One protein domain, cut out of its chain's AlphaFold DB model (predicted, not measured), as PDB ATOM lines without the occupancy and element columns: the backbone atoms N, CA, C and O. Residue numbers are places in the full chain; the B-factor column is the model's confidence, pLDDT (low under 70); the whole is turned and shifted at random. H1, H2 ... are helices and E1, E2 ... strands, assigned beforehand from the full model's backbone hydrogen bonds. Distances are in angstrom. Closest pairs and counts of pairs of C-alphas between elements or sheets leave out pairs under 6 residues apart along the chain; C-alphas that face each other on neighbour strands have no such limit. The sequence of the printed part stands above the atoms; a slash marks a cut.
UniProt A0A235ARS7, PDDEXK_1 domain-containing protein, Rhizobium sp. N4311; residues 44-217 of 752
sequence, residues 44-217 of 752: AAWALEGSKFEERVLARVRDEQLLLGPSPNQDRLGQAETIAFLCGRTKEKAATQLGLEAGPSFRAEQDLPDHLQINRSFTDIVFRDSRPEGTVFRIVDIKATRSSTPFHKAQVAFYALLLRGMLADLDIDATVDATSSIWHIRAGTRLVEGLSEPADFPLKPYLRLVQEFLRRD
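AT A GLANCE: This is residues 44 to 217 of the 752 residues of the protein "PDDEXK_1 domain-containing protein" of Rhizobium sp. N4311 (UniProt A0A235ARS7). A strongly twisted sheet of six strands curls round one long helix, H4, while H1 and H2 pack on the opposite face of the sheet. H3 and H5 pack on H4, and the short strand E2 lies far from the core. The printed part has 174 residues with five named helices and seven named strands, in the order H1, H2, E1, H3, E2, E3, E4, H4, E5, E6, E7, H5, and its class is mixed, helices and strands. The sheet is branched at E4, with parallel and antiparallel pairs. The whole is compact and rounded, with a radius of gyration of the C-alphas of 16.0 A and spans of 45 by 38 by 35 A.

HOW THE PARTS SIT: H1, residues 44 to 64, is on the branched sheet of E1, residues 94 to 100, E3, 121 to 131, E4, 134 to 143, E5, 174 to 176, E6, 179 to 185, and E7, 196 to 202. Its height over the sheet is 8.3 A, and its closest C-alphas to E4 are Glu 54 and Ile 142, 6.0 A apart. H2, residues 79 to 86, is on the same face, over E1, at a height of 8.0 A. E1 and E3 are antiparallel, with N 95 and O 126 at 2.9 A. H3, residues 104 to 109, is not on the sheet. E2, residues 116 to 118, pairs with no named strand and runs on into E3 at 62 degrees. E3 bends by 75 degrees at residue 124 and forms a hairpin with E4, with N 127 and O 138 at 2.8 A. H4, residues 150 to 169, is on the face opposite H1, and the sheet curls round it. It touches H3 at a steep tilt of 55 degrees, opposite ways, with residues 161 to 169 alone; the closest C-alphas, of Phe 106 and Gly 165, are 4.2 A apart. E4, H4 and E5 form a strand-helix-strand unit, two parallel neighbour strands with a helix between, its crossover right-handed. E4 is parallel to E5, with N 137 and O 175 at 2.8 A, and to E6, with N 143 and O 183 at 2.8 A. E6 and E7 form an antiparallel hairpin, with N 199 and O 182 at 2.8 A. H5, residues 204 to 217, touches H4 about perpendicular, at 82 degrees; the closest C-alphas, of Ala 157 and Leu 207, are 5.2 A apart. In all five helices every O i to N i+4 pair is within hydrogen-bond range.

IN THESE COORDINATES: H1 begins at C-alpha 44 (29.277, -10.326, -0.948) and is 30.8 A long. E3 is 26.7 A, E4 29.5 A and H4 28.8 A. H5 is 19.4 A and ends at C-alpha 217 (37.077, -36.940, -7.088).

THE WHOLE: The C-alphas farthest apart, of Asp 114 and Gly 188, are 48.3 A apart. The printed part has no cut. The link H1 to H2 is long, 14 residues. Residues 44 to 46 have pLDDT under 70.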
ATOM      1  N   ALA A  44      29.085 -10.769  -2.338       59.22
ATOM      2  CA  ALA A  44      29.277 -10.326  -0.948       59.22
ATOM      3  C   ALA A  44      27.975  -9.781  -0.318       59.22
ATOM      4  O   ALA A  44      27.653 -10.089   0.828       59.22
ATOM      5  N   ALA A  45      27.171  -9.051  -1.102       61.50
ATOM      6  CA  ALA A  45      25.837  -8.613  -0.688       61.50
ATOM      7  C   ALA A  45      24.901  -9.800  -0.392       61.50
ATOM      8  O   ALA A  45      24.159  -9.783   0.582       61.50
ATOM      9  N   TRP A  46      24.979 -10.858  -1.202       66.19
ATOM     10  CA  TRP A  46      24.172 -12.064  -1.038       66.19
ATOM     11  C   TRP A  46      24.567 -12.881   0.193       66.19
ATOM     12  O   TRP A  46      23.700 -13.304   0.952       66.19
ATOM     13  N   ALA A  47      25.868 -13.086   0.411       71.31
ATOM     14  CA  ALA A  47      26.363 -13.790   1.589       71.31
ATOM     15  C   ALA A  47      25.915 -13.088   2.880       71.31
ATOM     16  O   ALA A  47      25.450 -13.752   3.802       71.31
ATOM     17  N   LEU A  48      25.974 -11.751   2.902       75.88
ATOM     18  CA  LEU A  48      25.514 -10.947   4.030       75.88
ATOM     19  C   LEU A  48      24.010 -11.118   4.294       75.88
ATOM     20  O   LEU A  48      23.611 -11.334   5.434       75.88
ATOM     21  N   GLU A  49      23.171 -11.039   3.261       76.50
ATOM     22  CA  GLU A  49      21.722 -11.208   3.431       76.50
ATOM     23  C   GLU A  49      21.336 -12.642   3.814       76.50
ATOM     24  O   GLU A  49      20.425 -12.842   4.622       76.50
ATOM     25  N   GLY A  50      22.076 -13.632   3.309       83.94
ATOM     26  CA  GLY A  50      21.986 -15.020   3.753       83.94
ATOM     27  C   GLY A  50      22.236 -15.161   5.253       83.94
ATOM     28  O   GLY A  50      21.394 -15.717   5.957       83.94
ATOM     29  N   SER A  51      23.338 -14.590   5.751       85.00
ATOM     30  CA  SER A  51      23.672 -14.594   7.181       85.00
ATOM     31  C   SER A  51      22.625 -13.870   8.027       85.00
ATOM     32  O   SER A  51      22.184 -14.401   9.039       85.00
ATOM     33  N   LYS A  52      22.132 -12.705   7.587       87.69
ATOM     34  CA  LYS A  52      21.075 -11.989   8.318       87.69
ATOM     35  C   LYS A  52      19.758 -12.769   8.368       87.69
ATOM     36  O   LYS A  52      19.020 -12.670   9.346       87.69
ATOM     37  N   PHE A  53      19.406 -13.497   7.307       90.00
ATOM     38  CA  PHE A  53      18.221 -14.359   7.315       90.00
ATOM     39  C   PHE A  53      18.391 -15.518   8.296       90.00
ATOM     40  O   PHE A  53      17.487 -15.759   9.094       90.00
ATOM     41  N   GLU A  54      19.553 -16.171   8.287       92.44
ATOM     42  CA  GLU A  54      19.912 -17.209   9.256       92.44
ATOM     43  C   GLU A  54      19.793 -16.695  10.698       92.44
ATOM     44  O   GLU A  54      19.098 -17.304  11.508       92.44
ATOM     45  N   GLU A  55      20.358 -15.523  11.002       91.56
ATOM     46  CA  GLU A  55      20.250 -14.876  12.316       91.56
ATOM     47  C   GLU A  55      18.793 -14.648  12.746       91.56
ATOM     48  O   GLU A  55      18.430 -14.947  13.886       91.56
ATOM     49  N   ARG A  56      17.934 -14.158  11.838       92.88
ATOM     50  CA  ARG A  56      16.505 -13.938  12.127       92.88
ATOM     51  C   ARG A  56      15.756 -15.242  12.388       92.88
ATOM     52  O   ARG A  56      14.930 -15.291  13.297       92.88
ATOM     53  N   VAL A  57      16.032 -16.287  11.609       93.00
ATOM     54  CA  VAL A  57      15.427 -17.612  11.807       93.00
ATOM     55  C   VAL A  57      15.873 -18.193  13.149       93.00
ATOM     56  O   VAL A  57      15.037 -18.630  13.935       93.00
ATOM     57  N   LEU A  58      17.169 -18.127  13.465       92.69
ATOM     58  CA  LEU A  58      17.712 -18.607  14.737       92.69
ATOM     59  C   LEU A  58      17.149 -17.846  15.943       92.69
ATOM     60  O   LEU A  58      16.896 -18.464  16.975       92.69
ATOM     61  N   ALA A  59      16.923 -16.534  15.826       91.12
ATOM     62  CA  ALA A  59      16.273 -15.749  16.875       91.12
ATOM     63  C   ALA A  59      14.868 -16.287  17.192       91.12
ATOM     64  O   ALA A  59      14.565 -16.539  18.353       91.12
ATOM     65  N   ARG A  60      14.061 -16.585  16.166       90.38
ATOM     66  CA  ARG A  60      12.725 -17.179  16.352       90.38
ATOM     67  C   ARG A  60      12.784 -18.571  16.977       90.38
ATOM     68  O   ARG A  60      12.005 -18.875  17.871       90.38
ATOM     69  N   VAL A  61      13.742 -19.403  16.567       90.25
ATOM     70  CA  VAL A  61      13.934 -20.731  17.179       90.25
ATOM     71  C   VAL A  61      14.255 -20.618  18.669       90.25
ATOM     72  O   VAL A  61      13.782 -21.442  19.447       90.25
ATOM     73  N   ARG A  62      15.039 -19.611  19.080       91.38
ATOM     74  CA  ARG A  62      15.340 -19.351  20.500       91.38
ATOM     75  C   ARG A  62      14.106 -18.924  21.294       91.38
ATOM     76  O   ARG A  62      14.033 -19.245  22.476       91.38
ATOM     77  N   ASP A  63      13.163 -18.233  20.657       89.75
ATOM     78  CA  ASP A  63      11.900 -17.835  21.287       89.75
ATOM     79  C   ASP A  63      10.955 -19.036  21.482       89.75
ATOM     80  O   ASP A  63      10.190 -19.078  22.445       89.75
ATOM     81  N   GLU A  64      11.021 -20.032  20.594       87.81
ATOM     82  CA  GLU A  64      10.149 -21.216  20.614       87.81
ATOM     83  C   GLU A  64      10.702 -22.376  21.462       87.81
ATOM     84  O   GLU A  64       9.931 -23.164  22.015       87.81
ATOM     85  N   GLN A  65      12.028 -22.513  21.576       89.25
ATOM     86  CA  GLN A  65      12.667 -23.622  22.290       89.25
ATOM     87  C   GLN A  65      14.080 -23.297  22.800       89.25
ATOM     88  O   GLN A  65      14.780 -22.420  22.299       89.25
ATOM     89  N   LEU A  66      14.550 -24.085  23.775       91.19
ATOM     90  CA  LEU A  66      15.925 -24.003  24.272       91.19
ATOM     91  C   LEU A  66      16.930 -24.452  23.195       91.19
ATOM     92  O   LEU A  66      17.058 -25.648  22.912       91.19
ATOM     93  N   LEU A  67      17.655 -23.482  22.634       93.94
ATOM     94  CA  LEU A  67      18.689 -23.667  21.618       93.94
ATOM     95  C   LEU A  67      20.076 -23.390  22.209       93.94
ATOM     96  O   LEU A  67      20.371 -22.264  22.611       93.94
ATOM     97  N   LEU A  68      20.949 -24.398  22.204       94.88
ATOM     98  CA  LEU A  68      22.356 -24.228  22.554       94.88
ATOM     99  C   LEU A  68      23.051 -23.456  21.431       94.88
ATOM    100  O   LEU A  68      23.068 -23.901  20.287       94.88
ATOM    101  N   GLY A  69      23.622 -22.303  21.747       91.38
ATOM    102  CA  GLY A  69      24.357 -21.482  20.791       91.38
ATOM    103  C   GLY A  69      25.701 -21.035  21.352       91.38
ATOM    104  O   GLY A  69      25.969 -21.244  22.536       91.38
ATOM    105  N   PRO A  70      26.543 -20.421  20.512       89.19
ATOM    106  CA  PRO A  70      27.814 -19.881  20.963       89.19
ATOM    107  C   PRO A  70      27.613 -18.742  21.972       89.19
ATOM    108  O   PRO A  70      26.591 -18.050  21.969       89.19
ATOM    109  N   SER A  71      28.611 -18.545  22.835       84.44
ATOM    110  CA  SER A  71      28.643 -17.411  23.767       84.44
ATOM    111  C   SER A  71      28.644 -16.067  23.009       84.44
ATOM    112  O   SER A  71      29.136 -16.026  21.888       84.44
ATOM    113  N   PRO A  72      28.198 -14.936  23.601       79.75
ATOM    114  CA  PRO A  72      28.061 -13.648  22.895       79.75
ATOM    115  C   PRO A  72      29.313 -13.120  22.170       79.75
ATOM    116  O   PRO A  72      29.190 -12.318  21.254       79.75
ATOM    117  N   ASN A  73      30.509 -13.567  22.570       82.94
ATOM    118  CA  ASN A  73      31.791 -13.176  21.969       82.94
ATOM    119  C   ASN A  73      32.361 -14.240  21.012       82.94
ATOM    120  O   ASN A  73      33.546 -14.205  20.678       82.94
ATOM    121  N   GLN A  74      31.562 -15.237  20.644       84.75
ATOM    122  CA  GLN A  74      31.949 -16.339  19.778       84.75
ATOM    123  C   GLN A  74      30.925 -16.496  18.661       84.75
ATOM    124  O   GLN A  74      29.721 -16.460  18.891       84.75
ATOM    125  N   ASP A  75      31.412 -16.760  17.453       82.62
ATOM    126  CA  ASP A  75      30.535 -17.020  16.310       82.62
ATOM    127  C   ASP A  75      30.162 -18.504  16.193       82.62
ATOM    128  O   ASP A  75      29.251 -18.862  15.451       82.62
ATOM    129  N   ARG A  76      30.897 -19.395  16.877       90.38
ATOM    130  CA  ARG A  76      30.814 -20.856  16.713       90.38
ATOM    131  C   ARG A  76      30.880 -21.586  18.047       90.38
ATOM    132  O   ARG A  76      31.576 -21.138  18.954       90.38
ATOM    133  N   LEU A  77      30.194 -22.727  18.136       91.38
ATOM    134  CA  LEU A  77      30.155 -23.538  19.350       91.38
ATOM    135  C   LEU A  77      31.514 -24.213  19.612       91.38
ATOM    136  O   LEU A  77      32.150 -24.781  18.709       91.38
ATOM    137  N   GLY A  78      31.966 -24.179  20.865       89.25
ATOM    138  CA  GLY A  78      33.200 -24.822  21.297       89.25
ATOM    139  C   GLY A  78      33.154 -26.346  21.144       89.25
ATOM    140  O   GLY A  78      32.089 -26.965  21.078       89.25
ATOM    141  N   GLN A  79      34.327 -26.985  21.092       90.75
ATOM    142  CA  GLN A  79      34.418 -28.448  20.977       90.75
ATOM    143  C   GLN A  79      33.848 -29.143  22.226       90.75
ATOM    144  O   GLN A  79      33.073 -30.088  22.106       90.75
ATOM    145  N   ALA A  80      34.154 -28.629  23.423       92.69
ATOM    146  CA  ALA A  80      33.634 -29.165  24.682       92.69
ATOM    147  C   ALA A  80      32.100 -29.064  24.776       92.69
ATOM    148  O   ALA A  80      31.442 -30.018  25.181       92.69
ATOM    149  N   GLU A  81      31.530 -27.935  24.354       94.19
ATOM    150  CA  GLU A  81      30.079 -27.708  24.313       94.19
ATOM    151  C   GLU A  81      29.398 -28.618  23.283       94.19
ATOM    152  O   GLU A  81      28.356 -29.205  23.567       94.19
ATOM    153  N   THR A  82      30.028 -28.799  22.116       94.69
ATOM    154  CA  THR A  82      29.573 -29.742  21.084       94.69
ATOM    155  C   THR A  82      29.508 -31.166  21.639       94.69
ATOM    156  O   THR A  82      28.469 -31.814  21.546       94.69
ATOM    157  N   ILE A  83      30.586 -31.647  22.270       95.44
ATOM    158  CA  ILE A  83      30.629 -32.988  22.871       95.44
ATOM    159  C   ILE A  83      29.580 -33.115  23.981       95.44
ATOM    160  O   ILE A  83      28.855 -34.105  24.028       95.44
ATOM    161  N   ALA A  84      29.440 -32.107  24.847       95.56
ATOM    162  CA  ALA A  84      28.431 -32.118  25.903       95.56
ATOM    163  C   ALA A  84      27.005 -32.247  25.340       95.56
ATOM    164  O   ALA A  84      26.204 -33.011  25.886       95.56
ATOM    165  N   PHE A  85      26.697 -31.551  24.241       96.75
ATOM    166  CA  PHE A  85      25.411 -31.661  23.554       96.75
ATOM    167  C   PHE A  85      25.183 -33.053  22.963       96.75
ATOM    168  O   PHE A  85      24.125 -33.647  23.182       96.75
ATOM    169  N   LEU A  86      26.174 -33.606  22.259       96.06
ATOM    170  CA  LEU A  86      26.066 -34.938  21.658       96.06
ATOM    171  C   LEU A  86      25.918 -36.037  22.721       96.06
ATOM    172  O   LEU A  86      25.108 -36.943  22.554       96.06
ATOM    173  N   CYS A  87      26.612 -35.922  23.855       94.50
ATOM    174  CA  CYS A  87      26.522 -36.872  24.967       94.50
ATOM    175  C   CYS A  87      25.249 -36.738  25.824       94.50
ATOM    176  O   CYS A  87      25.162 -37.381  26.869       94.50
ATOM    177  N   GLY A  88      24.297 -35.864  25.482       92.62
ATOM    178  CA  GLY A  88      23.090 -35.702  26.301       92.62
ATOM    179  C   GLY A  88      23.285 -34.899  27.595       92.62
ATOM    180  O   GLY A  88      22.376 -34.849  28.415       92.62
ATOM    181  N   ARG A  89      24.454 -34.273  27.810       94.31
ATOM    182  CA  ARG A  89      24.811 -33.588  29.075       94.31
ATOM    183  C   ARG A  89      24.286 -32.154  29.165       94.31
ATOM    184  O   ARG A  89      24.402 -31.519  30.208       94.31
ATOM    185  N   THR A  90      23.729 -31.643  28.074       93.19
ATOM    186  CA  THR A  90      23.080 -30.333  27.989       93.19
ATOM    187  C   THR A  90      21.562 -30.487  28.086       93.19
ATOM    188  O   THR A  90      20.994 -31.490  27.639       93.19
ATOM    189  N   LYS A  91      20.887 -29.477  28.642       92.69
ATOM    190  CA  LYS A  91      19.419 -29.448  28.801       92.69
ATOM    191  C   LYS A  91      18.689 -29.124  27.491       92.69
ATOM    192  O   LYS A  91      17.518 -29.453  27.329       92.69
ATOM    193  N   GLU A  92      19.388 -28.484  26.563       94.94
ATOM    194  CA  GLU A  92      18.918 -28.070  25.249       94.94
ATOM    195  C   GLU A  92      18.704 -29.287  24.332       94.94
ATOM    196  O   GLU A  92      19.528 -30.206  24.297       94.94
ATOM    197  N   LYS A  93      17.605 -29.282  23.567       93.94
ATOM    198  CA  LYS A  93      17.280 -30.318  22.563       93.94
ATOM    199  C   LYS A  93      17.709 -29.938  21.146       93.94
ATOM    200  O   LYS A  93      17.599 -30.750  20.236       93.94
ATOM    201  N   ALA A  94      18.198 -28.720  20.955       96.12
ATOM    202  CA  ALA A  94      18.756 -28.266  19.695       96.12
ATOM    203  C   ALA A  94      20.052 -27.493  19.941       96.12
ATOM    204  O   ALA A  94      20.195 -26.844  20.978       96.12
ATOM    205  N   ALA A  95      20.970 -27.533  18.978       96.81
ATOM    206  CA  ALA A  95      22.190 -26.735  18.972       96.81
ATOM    207  C   ALA A  95      22.380 -26.037  17.620       96.81
ATOM    208  O   ALA A  95      22.061 -26.611  16.583       96.81
ATOM    209  N   THR A  96      22.918 -24.818  17.628       95.81
ATOM    210  CA  THR A  96      23.302 -24.056  16.432       95.81
ATOM    211  C   THR A  96      24.806 -23.828  16.389       95.81
ATOM    212  O   THR A  96      25.469 -23.820  17.428       95.81
ATOM    213  N   GLN A  97      25.354 -23.649  15.186       93.88
ATOM    214  CA  GLN A  97      26.787 -23.452  14.958       93.88
ATOM    215  C   GLN A  97      27.645 -24.590  15.534       93.88
ATOM    216  O   GLN A  97      28.782 -24.376  15.965       93.88
ATOM    217  N   LEU A  98      27.084 -25.804  15.552       95.06
ATOM    218  CA  LEU A  98      27.713 -26.996  16.103       95.06
ATOM    219  C   LEU A  98      28.874 -27.428  15.201       95.06
ATOM    220  O   LEU A  98      28.703 -27.640  13.999       95.06
ATOM    221  N   GLY A  99      30.079 -27.490  15.773       94.31
ATOM    222  CA  GLY A  99      31.308 -27.694  15.010       94.31
ATOM    223  C   GLY A  99      31.664 -29.168  14.870       94.31
ATOM    224  O   GLY A  99      32.148 -29.765  15.827       94.31
ATOM    225  N   LEU A 100      31.497 -29.705  13.665       95.12
ATOM    226  CA  LEU A 100      31.791 -31.082  13.287       95.12
ATOM    227  C   LEU A 100      33.211 -31.216  12.723       95.12
ATOM    228  O   LEU A 100      33.610 -30.471  11.822       95.12
ATOM    229  N   GLU A 101      33.958 -32.190  13.235       92.56
ATOM    230  CA  GLU A 101      35.343 -32.480  12.856       92.56
ATOM    231  C   GLU A 101      35.463 -33.902  12.296       92.56
ATOM    232  O   GLU A 101      34.727 -34.806  12.685       92.56
ATOM    233  N   ALA A 102      36.394 -34.101  11.364       93.19
ATOM    234  CA  ALA A 102      36.675 -35.416  10.801       93.19
ATOM    235  C   ALA A 102      37.676 -36.173  11.685       93.19
ATOM    236  O   ALA A 102      38.885 -35.960  11.569       93.19
ATOM    237  N   GLY A 103      37.174 -37.057  12.544       93.06
ATOM    238  CA  GLY A 103      38.001 -37.957  13.346       93.06
ATOM    239  C   GLY A 103      38.328 -39.294  12.652       93.06
ATOM    240  O   GLY A 103      38.022 -39.478  11.464       93.06
ATOM    241  N   PRO A 104      39.009 -40.219  13.356       95.44
ATOM    242  CA  PRO A 104      39.483 -41.489  12.805       95.44
ATOM    243  C   PRO A 104      38.389 -42.338  12.148       95.44
ATOM    244  O   PRO A 104      38.608 -42.841  11.044       95.44
ATOM    245  N   SER A 105      37.206 -42.448  12.760       96.50
ATOM    246  CA  SER A 105      36.103 -43.264  12.233       96.50
ATOM    247  C   SER A 105      35.585 -42.725  10.905       96.50
ATOM    248  O   SER A 105      35.415 -43.486   9.953       96.50
ATOM    249  N   PHE A 106      35.422 -41.402  10.792       96.44
ATOM    250  CA  PHE A 106      35.048 -40.768   9.523       96.44
ATOM    251  C   PHE A 106      36.088 -41.050   8.435       96.44
ATOM    252  O   PHE A 106      35.740 -41.424   7.314       96.44
ATOM    253  N   ARG A 107      37.377 -40.869   8.753       95.62
ATOM    254  CA  ARG A 107      38.460 -41.070   7.781       95.62
ATOM    255  C   ARG A 107      38.528 -42.518   7.300       95.62
ATOM    256  O   ARG A 107      38.698 -42.725   6.101       95.62
ATOM    257  N   ALA A 108      38.353 -43.480   8.205       95.44
ATOM    258  CA  ALA A 108      38.328 -44.902   7.885       95.44
ATOM    259  C   ALA A 108      37.109 -45.276   7.025       95.44
ATOM    260  O   ALA A 108      37.263 -45.920   5.991       95.44
ATOM    261  N   GLU A 109      35.905 -44.821   7.391       95.06
ATOM    262  CA  GLU A 109      34.681 -45.115   6.630       95.06
ATOM    263  C   GLU A 109      34.734 -44.533   5.208       95.06
ATOM    264  O   GLU A 109      34.209 -45.115   4.255       95.06
ATOM    265  N   GLN A 110      35.357 -43.365   5.048       95.56
ATOM    266  CA  GLN A 110      35.455 -42.675   3.766       95.56
ATOM    267  C   GLN A 110      36.726 -43.003   2.973       95.56
ATOM    268  O   GLN A 110      36.879 -42.446   1.890       95.56
ATOM    269  N   ASP A 111      37.592 -43.900   3.460       94.25
ATOM    270  CA  ASP A 111      38.867 -44.272   2.823       94.25
ATOM    271  C   ASP A 111      39.697 -43.037   2.404       94.25
ATOM    272  O   ASP A 111      40.131 -42.879   1.260       94.25
ATOM    273  N   LEU A 112      39.831 -42.071   3.324       93.19
ATOM    274  CA  LEU A 112      40.450 -40.781   3.012       93.19
ATOM    275  C   LEU A 112      41.975 -40.837   3.109       93.19
ATOM    276  O   LEU A 112      42.511 -41.132   4.179       93.19
ATOM    277  N   PRO A 113      42.700 -40.416   2.061       91.38
ATOM    278  CA  PRO A 113      44.152 -40.415   2.098       91.38
ATOM    279  C   PRO A 113      44.701 -39.295   2.996       91.38
ATOM    280  O   PRO A 113      44.104 -38.224   3.123       91.38
ATOM    281  N   ASP A 114      45.888 -39.500   3.568       87.88
ATOM    282  CA  ASP A 114      46.490 -38.606   4.579       87.88
ATOM    283  C   ASP A 114      46.727 -37.166   4.104       87.88
ATOM    284  O   ASP A 114      46.621 -36.207   4.873       87.88
ATOM    285  N   HIS A 115      47.019 -37.001   2.813       85.56
ATOM    286  CA  HIS A 115      47.233 -35.688   2.205       85.56
ATOM    287  C   HIS A 115      45.938 -34.882   2.034       85.56
ATOM    288  O   HIS A 115      46.008 -33.683   1.760       85.56
ATOM    289  N   LEU A 116      44.770 -35.517   2.182       90.81
ATOM    290  CA  LEU A 116      43.476 -34.858   2.113       90.81
ATOM    291  C   LEU A 116      42.958 -34.572   3.519       90.81
ATOM    292  O   LEU A 116      42.709 -35.473   4.327       90.81
ATOM    293  N   GLN A 117      42.778 -33.289   3.799       91.19
ATOM    294  CA  GLN A 117      42.301 -32.825   5.090       91.19
ATOM    295  C   GLN A 117      40.874 -32.326   4.954       91.19
ATOM    296  O   GLN A 117      40.446 -31.841   3.904       91.19
ATOM    297  N   ILE A 118      40.126 -32.486   6.033       93.81
ATOM    298  CA  ILE A 118      38.733 -32.080   6.110       93.81
ATOM    299  C   ILE A 118      38.661 -31.001   7.171       93.81
ATOM    300  O   ILE A 118      38.999 -31.225   8.331       93.81
ATOM    301  N   ASN A 119      38.267 -29.811   6.746       92.69
ATOM    302  CA  ASN A 119      38.152 -28.665   7.621       92.69
ATOM    303  C   ASN A 119      36.948 -28.849   8.542       92.69
ATOM    304  O   ASN A 119      35.886 -29.327   8.118       92.69
ATOM    305  N   ARG A 120      37.100 -28.381   9.783       92.12
ATOM    306  CA  ARG A 120      35.981 -28.251  10.711       92.12
ATOM    307  C   ARG A 120      34.845 -27.489  10.037       92.12
ATOM    308  O   ARG A 120      35.062 -26.456   9.403       92.12
ATOM    309  N   SER A 121      33.649 -28.044  10.144       93.69
ATOM    310  CA  SER A 121      32.459 -27.548   9.468       93.69
ATOM    311  C   SER A 121      31.361 -27.296  10.493       93.69
ATOM    312  O   SER A 121      31.286 -27.996  11.497       93.69
ATOM    313  N   PHE A 122      30.530 -26.286  10.263       93.69
ATOM    314  CA  PHE A 122      29.543 -25.833  11.240       93.69
ATOM    315  C   PHE A 122      28.143 -25.983  10.664       93.69
ATOM    316  O   PHE A 122      27.891 -25.537   9.546       93.69
ATOM    317  N   THR A 123      27.265 -26.645  11.409       94.75
ATOM    318  CA  THR A 123      25.858 -26.825  11.035       94.75
ATOM    319  C   THR A 123      25.011 -25.669  11.543       94.75
ATOM    320  O   THR A 123      25.228 -25.211  12.669       94.75
ATOM    321  N   ASP A 124      23.979 -25.296  10.792       95.00
ATOM    322  CA  ASP A 124      23.075 -24.219  11.193       95.00
ATOM    323  C   ASP A 124      22.229 -24.650  12.400       95.00
ATOM    324  O   ASP A 124      22.238 -23.961  13.419       95.00
ATOM    325  N   ILE A 125      21.566 -25.818  12.348       96.75
ATOM    326  CA  ILE A 125      20.858 -26.415  13.495       96.75
ATOM    327  C   ILE A 125      21.014 -27.948  13.513       96.75
ATOM    328  O   ILE A 125      20.928 -28.618  12.484       96.75
ATOM    329  N   VAL A 126      21.175 -28.527  14.706       97.50
ATOM    330  CA  VAL A 126      21.046 -29.970  14.967       97.50
ATOM    331  C   VAL A 126      20.030 -30.188  16.080       97.50
ATOM    332  O   VAL A 126      20.199 -29.666  17.179       97.50
ATOM    333  N   PHE A 127      18.994 -30.976  15.808       96.62
ATOM    334  CA  PHE A 127      18.013 -31.430  16.793       96.62
ATOM    335  C   PHE A 127      18.424 -32.782  17.375       96.62
ATOM    336  O   PHE A 127      18.944 -33.627  16.647       96.62
ATOM    337  N   ARG A 128      18.164 -32.983  18.667       95.81
ATOM    338  CA  ARG A 128      18.362 -34.228  19.414       95.81
ATOM    339  C   ARG A 128      17.009 -34.720  19.922       95.81
ATOM    340  O   ARG A 128      16.460 -34.153  20.869       95.81
ATOM    341  N   ASP A 129      16.524 -35.800  19.328       93.44
ATOM    342  CA  ASP A 129      15.265 -36.446  19.687       93.44
ATOM    343  C   ASP A 129      15.530 -37.786  20.382       93.44
ATOM    344  O   ASP A 129      16.418 -38.544  19.993       93.44
ATOM    345  N   SER A 130      14.743 -38.102  21.410       90.00
ATOM    346  CA  SER A 130      14.752 -39.423  22.049       90.00
ATOM    347  C   SER A 130      13.614 -40.254  21.465       90.00
ATOM    348  O   SER A 130      12.451 -39.871  21.597       90.00
ATOM    349  N   ARG A 131      13.941 -41.375  20.821       89.06
ATOM    350  CA  ARG A 131      12.980 -42.316  20.233       89.06
ATOM    351  C   ARG A 131      13.068 -43.685  20.925       89.06
ATOM    352  O   ARG A 131      14.056 -43.934  21.616       89.06
ATOM    353  N   PRO A 132      12.068 -44.576  20.769       83.12
ATOM    354  CA  PRO A 132      12.126 -45.931  21.330       83.12
ATOM    355  C   PRO A 132      13.386 -46.710  20.927       83.12
ATOM    356  O   PRO A 132      13.929 -47.466  21.725       83.12
ATOM    357  N   GLU A 133      13.861 -46.491  19.702       81.81
ATOM    358  CA  GLU A 133      15.066 -47.080  19.117       81.81
ATOM    359  C   GLU A 133      16.389 -46.414  19.542       81.81
ATOM    360  O   GLU A 133      17.449 -46.879  19.133       81.81
ATOM    361  N   GLY A 134      16.350 -45.342  20.342       89.38
ATOM    362  CA  GLY A 134      17.535 -44.639  20.837       89.38
ATOM    363  C   GLY A 134      17.527 -43.134  20.561       89.38
ATOM    364  O   GLY A 134      16.514 -42.538  20.182       89.38
ATOM    365  N   THR A 135      18.675 -42.491  20.779       94.94
ATOM    366  CA  THR A 135      18.845 -41.060  20.484       94.94
ATOM    367  C   THR A 135      19.054 -40.857  18.985       94.94
ATOM    368  O   THR A 135      19.889 -41.520  18.370       94.94
ATOM    369  N   VAL A 136      18.318 -39.915  18.397       96.56
ATOM    370  CA  VAL A 136      18.398 -39.582  16.973       96.56
ATOM    371  C   VAL A 136      18.726 -38.104  16.799       96.56
ATOM    372  O   VAL A 136      18.098 -37.237  17.406       96.56
ATOM    373  N   PHE A 137      19.698 -37.814  15.937       98.00
ATOM    374  CA  PHE A 137      20.075 -36.459  15.560       98.00
ATOM    375  C   PHE A 137      19.574 -36.111  14.162       98.00
ATOM    376  O   PHE A 137      19.850 -36.827  13.198       98.00
ATOM    377  N   ARG A 138      18.888 -34.973  14.032       97.31
ATOM    378  CA  ARG A 138      18.413 -34.445  12.747       97.31
ATOM    379  C   ARG A 138      19.100 -33.123  12.437       97.31
ATOM    380  O   ARG A 138      19.088 -32.206  13.254       97.31
ATOM    381  N   ILE A 139      19.678 -33.026  11.244       97.62
ATOM    382  CA  ILE A 139      20.393 -31.833  10.788       97.62
ATOM    383  C   ILE A 139      19.439 -30.954   9.988       97.62
ATOM    384  O   ILE A 139      18.681 -31.438   9.143       97.62
ATOM    385  N   VAL A 140      19.506 -29.656  10.258       96.88
ATOM    386  CA  VAL A 140      18.778 -28.627   9.533       96.88
ATOM    387  C   VAL A 140      19.753 -27.560   9.058       96.88
ATOM    388  O   VAL A 140      20.611 -27.088   9.802       96.88
ATOM    389  N   ASP A 141      19.603 -27.196   7.794       96.06
ATOM    390  CA  ASP A 141      20.370 -26.151   7.124       96.06
ATOM    391  C   ASP A 141      19.411 -25.026   6.721       96.06
ATOM    392  O   ASP A 141      18.321 -25.283   6.213       96.06
ATOM    393  N   ILE A 142      19.779 -23.781   6.997       94.88
ATOM    394  CA  ILE A 142      18.974 -22.592   6.731       94.88
ATOM    395  C   ILE A 142      19.481 -21.963   5.435       94.88
ATOM    396  O   ILE A 142      20.681 -21.753   5.229       94.88
ATOM    397  N   LYS A 143      18.568 -21.672   4.510       92.00
ATOM    398  CA  LYS A 143      18.909 -21.079   3.216       92.00
ATOM    399  C   LYS A 143      17.964 -19.940   2.888       92.00
ATOM    400  O   LYS A 143      16.752 -20.097   2.874       92.00
ATOM    401  N   ALA A 144      18.550 -18.793   2.569       89.12
ATOM    402  CA  ALA A 144      17.853 -17.581   2.158       89.12
ATOM    403  C   ALA A 144      17.255 -17.687   0.743       89.12
ATOM    404  O   ALA A 144      17.412 -16.783  -0.057       89.12
ATOM    405  N   THR A 145      16.598 -18.786   0.390       86.69
ATOM    406  CA  THR A 145      15.965 -19.009  -0.920       86.69
ATOM    407  C   THR A 145      14.508 -19.410  -0.719       86.69
ATOM    408  O   THR A 145      14.140 -19.757   0.393       86.69
ATOM    409  N   ARG A 146      13.655 -19.380  -1.749       83.50
ATOM    410  CA  ARG A 146      12.288 -19.947  -1.652       83.50
ATOM    411  C   ARG A 146      12.222 -21.461  -1.838       83.50
ATOM    412  O   ARG A 146      11.240 -22.083  -1.462       83.50
ATOM    413  N   SER A 147      13.250 -22.059  -2.431       81.81
ATOM    414  CA  SER A 147      13.297 -23.496  -2.692       81.81
ATOM    415  C   SER A 147      14.672 -24.079  -2.381       81.81
ATOM    416  O   SER A 147      15.706 -23.403  -2.464       81.81
ATOM    417  N   SER A 148      14.691 -25.355  -1.986       85.50
ATOM    418  CA  SER A 148      15.923 -26.097  -1.720       85.50
ATOM    419  C   SER A 148      16.443 -26.782  -2.988       85.50
ATOM    420  O   SER A 148      15.699 -27.432  -3.721       85.50
ATOM    421  N   THR A 149      17.747 -26.684  -3.242       89.00
ATOM    422  CA  THR A 149      18.389 -27.300  -4.409       89.00
ATOM    423  C   THR A 149      19.140 -28.586  -4.031       89.00
ATOM    424  O   THR A 149      19.502 -28.784  -2.866       89.00
ATOM    425  N   PRO A 150      19.455 -29.468  -5.002       92.81
ATOM    426  CA  PRO A 150      20.227 -30.684  -4.735       92.81
ATOM    427  C   PRO A 150      21.604 -30.440  -4.095       92.81
ATOM    428  O   PRO A 150      22.071 -31.266  -3.314       92.81
ATOM    429  N   PHE A 151      22.261 -29.313  -4.390       93.19
ATOM    430  CA  PHE A 151      23.575 -29.000  -3.818       93.19
ATOM    431  C   PHE A 151      23.497 -28.541  -2.353       93.19
ATOM    432  O   PHE A 151      24.433 -28.814  -1.604       93.19
ATOM    433  N   HIS A 152      22.387 -27.927  -1.915       93.50
ATOM    434  CA  HIS A 152      22.127 -27.701  -0.485       93.50
ATOM    435  C   HIS A 152      21.974 -29.043   0.245       93.50
ATOM    436  O   HIS A 152      22.614 -29.285   1.263       93.50
ATOM    437  N   LYS A 153      21.215 -29.978  -0.336       96.50
ATOM    438  CA  LYS A 153      21.005 -31.323   0.230       96.50
ATOM    439  C   LYS A 153      22.310 -32.126   0.333       96.50
ATOM    440  O   LYS A 153      22.528 -32.827   1.317       96.50
ATOM    441  N   ALA A 154      23.217 -31.979  -0.638       96.94
ATOM    442  CA  ALA A 154      24.558 -32.566  -0.578       96.94
ATOM    443  C   ALA A 154      25.424 -31.979   0.555       96.94
ATOM    444  O   ALA A 154      26.182 -32.713   1.186       96.94
ATOM    445  N   GLN A 155      25.295 -30.683   0.853       96.19
ATOM    446  CA  GLN A 155      25.968 -30.061   1.996       96.19
ATOM    447  C   GLN A 155      25.475 -30.651   3.328       96.19
ATOM    448  O   GLN A 155      26.290 -31.031   4.165       96.19
ATOM    449  N   VAL A 156      24.159 -30.819   3.491       97.50
ATOM    450  CA  VAL A 156      23.575 -31.477   4.676       97.50
ATOM    451  C   VAL A 156      24.033 -32.929   4.796       97.50
ATOM    452  O   VAL A 156      24.398 -33.377   5.880       97.50
ATOM    453  N   ALA A 157      24.085 -33.666   3.685       98.00
ATOM    454  CA  ALA A 157      24.600 -35.033   3.678       98.00
ATOM    455  C   ALA A 157      26.076 -35.109   4.104       98.00
ATOM    456  O   ALA A 157      26.465 -36.042   4.802       98.00
ATOM    457  N   PHE A 158      26.890 -34.115   3.744       98.00
ATOM    458  CA  PHE A 158      28.261 -34.014   4.239       98.00
ATOM    459  C   PHE A 158      28.316 -33.787   5.757       98.00
ATOM    460  O   PHE A 158      29.072 -34.480   6.436       98.00
ATOM    461  N   TYR A 159      27.470 -32.906   6.307       98.25
ATOM    462  CA  TYR A 159      27.337 -32.759   7.762       98.25
ATOM    463  C   TYR A 159      26.900 -34.063   8.438       98.25
ATOM    464  O   TYR A 159      27.452 -34.432   9.468       98.25
ATOM    465  N   ALA A 160      25.960 -34.798   7.840       98.19
ATOM    466  CA  ALA A 160      25.495 -36.077   8.368       98.19
ATOM    467  C   ALA A 160      26.615 -37.125   8.435       98.19
ATOM    468  O   ALA A 160      26.704 -37.850   9.422       98.19
ATOM    469  N   LEU A 161      27.492 -37.193   7.425       98.06
ATOM    470  CA  LEU A 161      28.652 -38.090   7.457       98.06
ATOM    471  C   LEU A 161      29.649 -37.689   8.553       98.06
ATOM    472  O   LEU A 161      30.107 -38.555   9.293       98.06
ATOM    473  N   LEU A 162      29.950 -36.392   8.695       97.62
ATOM    474  CA  LEU A 162      30.829 -35.907   9.766       97.62
ATOM    475  C   LEU A 162      30.259 -36.220  11.154       97.62
ATOM    476  O   LEU A 162      30.984 -36.706  12.019       97.62
ATOM    477  N   LEU A 163      28.959 -35.993  11.353       98.00
ATOM    478  CA  LEU A 163      28.285 -36.285  12.614       98.00
ATOM    479  C   LEU A 163      28.315 -37.783  12.938       98.00
ATOM    480  O   LEU A 163      28.631 -38.139  14.066       98.00
ATOM    481  N   ARG A 164      28.063 -38.667  11.963       97.69
ATOM    482  CA  ARG A 164      28.176 -40.127  12.158       97.69
ATOM    483  C   ARG A 164      29.569 -40.544  12.614       97.69
ATOM    484  O   ARG A 164      29.687 -41.303  13.569       97.69
ATOM    485  N   GLY A 165      30.606 -40.021  11.962       97.06
ATOM    486  CA  GLY A 165      31.986 -40.291  12.355       97.06
ATOM    487  C   GLY A 165      32.291 -39.802  13.770       97.06
ATOM    488  O   GLY A 165      32.858 -40.548  14.556       97.06
ATOM    489  N   MET A 166      31.841 -38.595  14.121       96.81
ATOM    490  CA  MET A 166      32.035 -38.033  15.460       96.81
ATOM    491  C   MET A 166      31.285 -38.816  16.548       96.81
ATOM    492  O   MET A 166      31.826 -39.003  17.632       96.81
ATOM    493  N   LEU A 167      30.066 -39.297  16.277       97.12
ATOM    494  CA  LEU A 167      29.327 -40.166  17.203       97.12
ATOM    495  C   LEU A 167      30.064 -41.493  17.433       97.12
ATOM    496  O   LEU A 167      30.176 -41.926  18.576       97.12
ATOM    497  N   ALA A 168      30.615 -42.090  16.370       97.25
ATOM    498  CA  ALA A 168      31.406 -43.316  16.456       97.25
ATOM    499  C   ALA A 168      32.723 -43.109  17.227       97.25
ATOM    500  O   ALA A 168      33.056 -43.909  18.095       97.25
ATOM    501  N   ASP A 169      33.440 -42.011  16.971       96.94
ATOM    502  CA  ASP A 169      34.690 -41.683  17.672       96.94
ATOM    503  C   ASP A 169      34.482 -41.410  19.172       96.94
ATOM    504  O   ASP A 169      35.397 -41.607  19.972       96.94
ATOM    505  N   LEU A 170      33.291 -40.943  19.555       95.69
ATOM    506  CA  LEU A 170      32.913 -40.665  20.943       95.69
ATOM    507  C   LEU A 170      32.200 -41.841  21.630       95.69
ATOM    508  O   LEU A 170      31.821 -41.692  22.792       95.69
ATOM    509  N   ASP A 171      32.006 -42.965  20.932       95.50
ATOM    510  CA  ASP A 171      31.261 -44.140  21.407       95.50
ATOM    511  C   ASP A 171      29.852 -43.783  21.933       95.50
ATOM    512  O   ASP A 171      29.403 -44.229  22.990       95.50
ATOM    513  N   ILE A 172      29.159 -42.891  21.216       94.56
ATOM    514  CA  ILE A 172      27.802 -42.450  21.562       94.56
ATOM    515  C   ILE A 172      26.794 -43.339  20.832       94.56
ATOM    516  O   ILE A 172      26.714 -43.302  19.604       94.56
ATOM    517  N   ASP A 173      25.971 -44.066  21.593       92.38
ATOM    518  CA  ASP A 173      24.850 -44.860  21.071       92.38
ATOM    519  C   ASP A 173      23.698 -43.957  20.596       92.38
ATOM    520  O   ASP A 173      22.718 -43.679  21.297       92.38
ATOM    521  N   ALA A 174      23.877 -43.399  19.402       95.25
ATOM    522  CA  ALA A 174      22.917 -42.546  18.729       95.25
ATOM    523  C   ALA A 174      23.053 -42.672  17.212       95.25
ATOM    524  O   ALA A 174      24.103 -43.023  16.674       95.25
ATOM    525  N   THR A 175      21.992 -42.317  16.496       95.94
ATOM    526  CA  THR A 175      21.976 -42.351  15.031       95.94
ATOM    527  C   THR A 175      21.669 -40.983  14.440       95.94
ATOM    528  O   THR A 175      21.103 -40.106  15.087       95.94
ATOM    529  N   VAL A 176      22.061 -40.781  13.182       97.12
ATOM    530  CA  VAL A 176      21.609 -39.629  12.394       97.12
ATOM    531  C   VAL A 176      20.360 -40.044  11.632       97.12
ATOM    532  O   VAL A 176      20.386 -41.076  10.954       97.12
ATOM    533  N   ASP A 177      19.307 -39.233  11.730       96.69
ATOM    534  CA  ASP A 177      18.014 -39.463  11.085       96.69
ATOM    535  C   ASP A 177      18.187 -39.775   9.583       96.69
ATOM    536  O   ASP A 177      19.091 -39.270   8.915       96.69
ATOM    537  N   ALA A 178      17.326 -40.632   9.035       95.56
ATOM    538  CA  ALA A 178      17.285 -40.919   7.604       95.56
ATOM    539  C   ALA A 178      16.749 -39.729   6.782       95.56
ATOM    540  O   ALA A 178      17.007 -39.653   5.573       95.56
ATOM    541  N   THR A 179      16.042 -38.808   7.437       96.69
ATOM    542  CA  THR A 179      15.473 -37.584   6.870       96.69
ATOM    543  C   THR A 179      16.158 -36.352   7.462       96.69
ATOM    544  O   THR A 179      16.556 -36.320   8.623       96.69
ATOM    545  N   SER A 180      16.324 -35.305   6.662       96.62
ATOM    546  CA  SER A 180      16.794 -33.989   7.121       96.62
ATOM    547  C   SER A 180      15.980 -32.881   6.476       96.62
ATOM    548  O   SER A 180      15.189 -33.149   5.572       96.62
ATOM    549  N   SER A 181      16.177 -31.647   6.933       96.25
ATOM    550  CA  SER A 181      15.387 -30.503   6.473       96.25
ATOM    551  C   SER A 181      16.287 -29.374   5.987       96.25
ATOM    552  O   SER A 181      17.356 -29.129   6.545       96.25
ATOM    553  N   ILE A 182      15.838 -28.652   4.965       96.56
ATOM    554  CA  ILE A 182      16.361 -27.320   4.649       96.56
ATOM    555  C   ILE A 182      15.261 -26.320   4.956       96.56
ATOM    556  O   ILE A 182      14.161 -26.442   4.424       96.56
ATOM    557  N   TRP A 183      15.539 -25.355   5.821       95.88
ATOM    558  CA  TRP A 183      14.604 -24.286   6.138       95.88
ATOM    559  C   TRP A 183      14.843 -23.119   5.201       95.88
ATOM    560  O   TRP A 183      15.952 -22.589   5.118       95.88
ATOM    561  N   HIS A 184      13.804 -22.738   4.475       92.88
ATOM    562  CA  HIS A 184      13.883 -21.742   3.418       92.88
ATOM    563  C   HIS A 184      12.840 -20.646   3.636       92.88
ATOM    564  O   HIS A 184      11.989 -20.782   4.512       92.88
ATOM    565  N   ILE A 185      12.926 -19.538   2.897       89.12
ATOM    566  CA  ILE A 185      11.989 -18.412   3.013       89.12
ATOM    567  C   ILE A 185      10.568 -18.945   2.834       89.12
ATOM    568  O   ILE A 185      10.292 -19.637   1.851       89.12
ATOM    569  N   ARG A 186       9.682 -18.605   3.771       88.00
ATOM    570  CA  ARG A 186       8.274 -18.994   3.713       88.00
ATOM    571  C   ARG A 186       7.598 -18.358   2.502       88.00
ATOM    572  O   ARG A 186       7.732 -17.146   2.287       88.00
ATOM    573  N   ALA A 187       6.835 -19.142   1.747       79.81
ATOM    574  CA  ALA A 187       6.046 -18.640   0.628       79.81
ATOM    575  C   ALA A 187       5.220 -17.390   1.011       79.81
ATOM    576  O   ALA A 187       4.615 -17.319   2.082       79.81
ATOM    577  N   GLY A 188       5.226 -16.377   0.138       74.31
ATOM    578  CA  GLY A 188       4.503 -15.115   0.345       74.31
ATOM    579  C   GLY A 188       5.160 -14.110   1.300       74.31
ATOM    580  O   GLY A 188       4.614 -13.026   1.485       74.31
ATOM    581  N   THR A 189       6.326 -14.423   1.874       78.50
ATOM    582  CA  THR A 189       7.056 -13.523   2.787       78.50
ATOM    583  C   THR A 189       8.328 -12.972   2.140       78.50
ATOM    584  O   THR A 189       8.815 -13.510   1.135       78.50
ATOM    585  N   ARG A 190       8.859 -11.874   2.696       78.44
ATOM    586  CA  ARG A 190      10.134 -11.281   2.265       78.44
ATOM    587  C   ARG A 190      11.309 -11.836   3.049       78.44
ATOM    588  O   ARG A 190      11.190 -12.175   4.229       78.44
ATOM    589  N   LEU A 191      12.488 -11.788   2.433       81.19
ATOM    590  CA  LEU A 191      13.738 -12.203   3.072       81.19
ATOM    591  C   LEU A 191      13.967 -11.496   4.423       81.19
ATOM    592  O   LEU A 191      14.400 -12.112   5.400       81.19
ATOM    593  N   VAL A 192      13.644 -10.202   4.497       81.25
ATOM    594  CA  VAL A 192      13.843  -9.354   5.687       81.25
ATOM    595  C   VAL A 192      12.940  -9.715   6.872       81.25
ATOM    596  O   VAL A 192      13.257  -9.355   8.000       81.25
ATOM    597  N   GLU A 193      11.849 -10.454   6.650       82.38
ATOM    598  CA  GLU A 193      10.908 -10.854   7.711       82.38
ATOM    599  C   GLU A 193      11.409 -12.067   8.511       82.38
ATOM    600  O   GLU A 193      10.970 -12.299   9.643       82.38
ATOM    601  N   GLY A 194      12.347 -12.835   7.940       82.69
ATOM    602  CA  GLY A 194      12.963 -13.987   8.602       82.69
ATOM    603  C   GLY A 194      11.986 -15.120   8.914       82.69
ATOM    604  O   GLY A 194      12.193 -15.845   9.882       82.69
ATOM    605  N   LEU A 195      10.889 -15.228   8.161       88.12
ATOM    606  CA  LEU A 195       9.943 -16.334   8.271       88.12
ATOM    607  C   LEU A 195      10.427 -17.495   7.404       88.12
ATOM    608  O   LEU A 195      10.713 -17.309   6.219       88.12
ATOM    609  N   SER A 196      10.500 -18.685   7.995       91.81
ATOM    610  CA  SER A 196      10.970 -19.891   7.319       91.81
ATOM    611  C   SER A 196       9.949 -21.019   7.349       91.81
ATOM    612  O   SER A 196       9.127 -21.098   8.261       91.81
ATOM    613  N   GLU A 197      10.047 -21.922   6.381       93.00
ATOM    614  CA  GLU A 197       9.325 -23.192   6.371       93.00
ATOM    615  C   GLU A 197      10.272 -24.365   6.059       93.00
ATOM    616  O   GLU A 197      11.274 -24.180   5.357       93.00
ATOM    617  N   PRO A 198      10.016 -25.561   6.623       93.81
ATOM    618  CA  PRO A 198      10.862 -26.725   6.409       93.81
ATOM    619  C   PRO A 198      10.577 -27.412   5.067       93.81
ATOM    620  O   PRO A 198       9.435 -27.733   4.753       93.81
ATOM    621  N   ALA A 199      11.639 -27.743   4.329       95.00
ATOM    622  CA  ALA A 199      11.610 -28.715   3.237       95.00
ATOM    623  C   ALA A 199      12.354 -29.991   3.641       95.00
ATOM    624  O   ALA A 199      13.589 -30.046   3.594       95.00
ATOM    625  N   ASP A 200      11.595 -31.018   4.016       96.38
ATOM    626  CA  ASP A 200      12.130 -32.324   4.399       96.38
ATOM    627  C   ASP A 200      12.545 -33.157   3.178       96.38
ATOM    628  O   ASP A 200      11.938 -33.091   2.106       96.38
ATOM    629  N   PHE A 201      13.605 -33.953   3.320       96.94
ATOM    630  CA  PHE A 201      14.090 -34.825   2.251       96.94
ATOM    631  C   PHE A 201      14.845 -36.059   2.776       96.94
ATOM    632  O   PHE A 201      15.502 -35.996   3.820       96.94
ATOM    633  N   PRO A 202      14.829 -37.180   2.025       97.31
ATOM    634  CA  PRO A 202      15.609 -38.364   2.370       97.31
ATOM    635  C   PRO A 202      17.109 -38.128   2.131       97.31
ATOM    636  O   PRO A 202      17.520 -37.716   1.045       97.31
ATOM    637  N   LEU A 203      17.951 -38.460   3.115       96.62
ATOM    638  CA  LEU A 203      19.404 -38.253   3.042       96.62
ATOM    639  C   LEU A 203      20.134 -39.266   2.152       96.62
ATOM    640  O   LEU A 203      21.146 -38.933   1.533       96.62
ATOM    641  N   LYS A 204      19.640 -40.508   2.076       96.69
ATOM    642  CA  LYS A 204      20.346 -41.649   1.458       96.69
ATOM    643  C   LYS A 204      20.906 -41.377   0.047       96.69
ATOM    644  O   LYS A 204      22.073 -41.710  -0.173       96.69
ATOM    645  N   PRO A 205      20.163 -40.768  -0.900       96.94
ATOM    646  CA  PRO A 205      20.697 -40.480  -2.233       96.94
ATOM    647  C   PRO A 205      21.894 -39.521  -2.201       96.94
ATOM    648  O   PRO A 205      22.866 -39.714  -2.929       96.94
ATOM    649  N   TYR A 206      21.852 -38.517  -1.325       97.69
ATOM    650  CA  TYR A 206      22.886 -37.488  -1.216       97.69
ATOM    651  C   TYR A 206      24.126 -37.988  -0.476       97.69
ATOM    652  O   TYR A 206      25.235 -37.631  -0.863       97.69
ATOM    653  N   LEU A 207      23.958 -38.872   0.514       97.94
ATOM    654  CA  LEU A 207      25.080 -39.549   1.173       97.94
ATOM    655  C   LEU A 207      25.945 -40.280   0.142       97.94
ATOM    656  O   LEU A 207      27.147 -40.049   0.089       97.94
ATOM    657  N   ARG A 208      25.329 -41.073  -0.749       96.62
ATOM    658  CA  ARG A 208      26.052 -41.791  -1.812       96.62
ATOM    659  C   ARG A 208      26.857 -40.843  -2.708       96.62
ATOM    660  O   ARG A 208      28.012 -41.129  -3.009       96.62
ATOM    661  N   LEU A 209      26.262 -39.719  -3.114       96.88
ATOM    662  CA  LEU A 209      26.928 -38.727  -3.964       96.88
ATOM    663  C   LEU A 209      28.147 -38.101  -3.275       96.88
ATOM    664  O   LEU A 209      29.200 -37.954  -3.893       96.88
ATOM    665  N   VAL A 210      28.010 -37.728  -2.000       97.94
ATOM    666  CA  VAL A 210      29.104 -37.127  -1.226       97.94
ATOM    667  C   VAL A 210      30.214 -38.147  -0.971       97.94
ATOM    668  O   VAL A 210      31.381 -37.809  -1.136       97.94
ATOM    669  N   GLN A 211      29.870 -39.395  -0.643       97.75
ATOM    670  CA  GLN A 211      30.841 -40.480  -0.468       97.75
ATOM    671  C   GLN A 211      31.645 -40.730  -1.752       97.75
ATOM    672  O   GLN A 211      32.866 -40.847  -1.702       97.75
ATOM    673  N   GLU A 212      30.987 -40.759  -2.916       96.44
ATOM    674  CA  GLU A 212      31.663 -40.901  -4.212       96.44
ATOM    675  C   GLU A 212      32.627 -39.737  -4.481       96.44
ATOM    676  O   GLU A 212      33.777 -39.961  -4.865       96.44
ATOM    677  N   PHE A 213      32.195 -38.499  -4.216       97.19
ATOM    678  CA  PHE A 213      33.057 -37.323  -4.336       97.19
ATOM    679  C   PHE A 213      34.283 -37.421  -3.419       97.19
ATOM    680  O   PHE A 213      35.403 -37.225  -3.887       97.19
ATOM    681  N   LEU A 214      34.084 -37.745  -2.137       96.81
ATOM    682  CA  LEU A 214      35.152 -37.831  -1.138       96.81
ATOM    683  C   LEU A 214      36.161 -38.947  -1.441       96.81
ATOM    684  O   LEU A 214      37.355 -38.738  -1.245       96.81
ATOM    685  N   ARG A 215      35.700 -40.095  -1.948       95.81
ATOM    686  CA  ARG A 215      36.553 -41.256  -2.250       95.81
ATOM    687  C   ARG A 215      37.294 -41.133  -3.578       95.81
ATOM    688  O   ARG A 215      38.440 -41.558  -3.685       95.81
ATOM    689  N   ARG A 216      36.652 -40.574  -4.610       94.88
ATOM    690  CA  ARG A 216      37.202 -40.561  -5.977       94.88
ATOM    691  C   ARG A 216      37.717 -39.192  -6.399       94.88
ATOM    692  O   ARG A 216      38.876 -39.045  -6.784       94.88
ATOM    693  N   ASP A 217      36.841 -38.198  -6.380       95.44
ATOM    694  CA  ASP A 217      37.077 -36.940  -7.088       95.44
ATOM    695  C   ASP A 217      37.948 -35.985  -6.263       95.44
ATOM    696  O   ASP A 217      38.927 -35.445  -6.772       95.44
TER     697      ASP A 217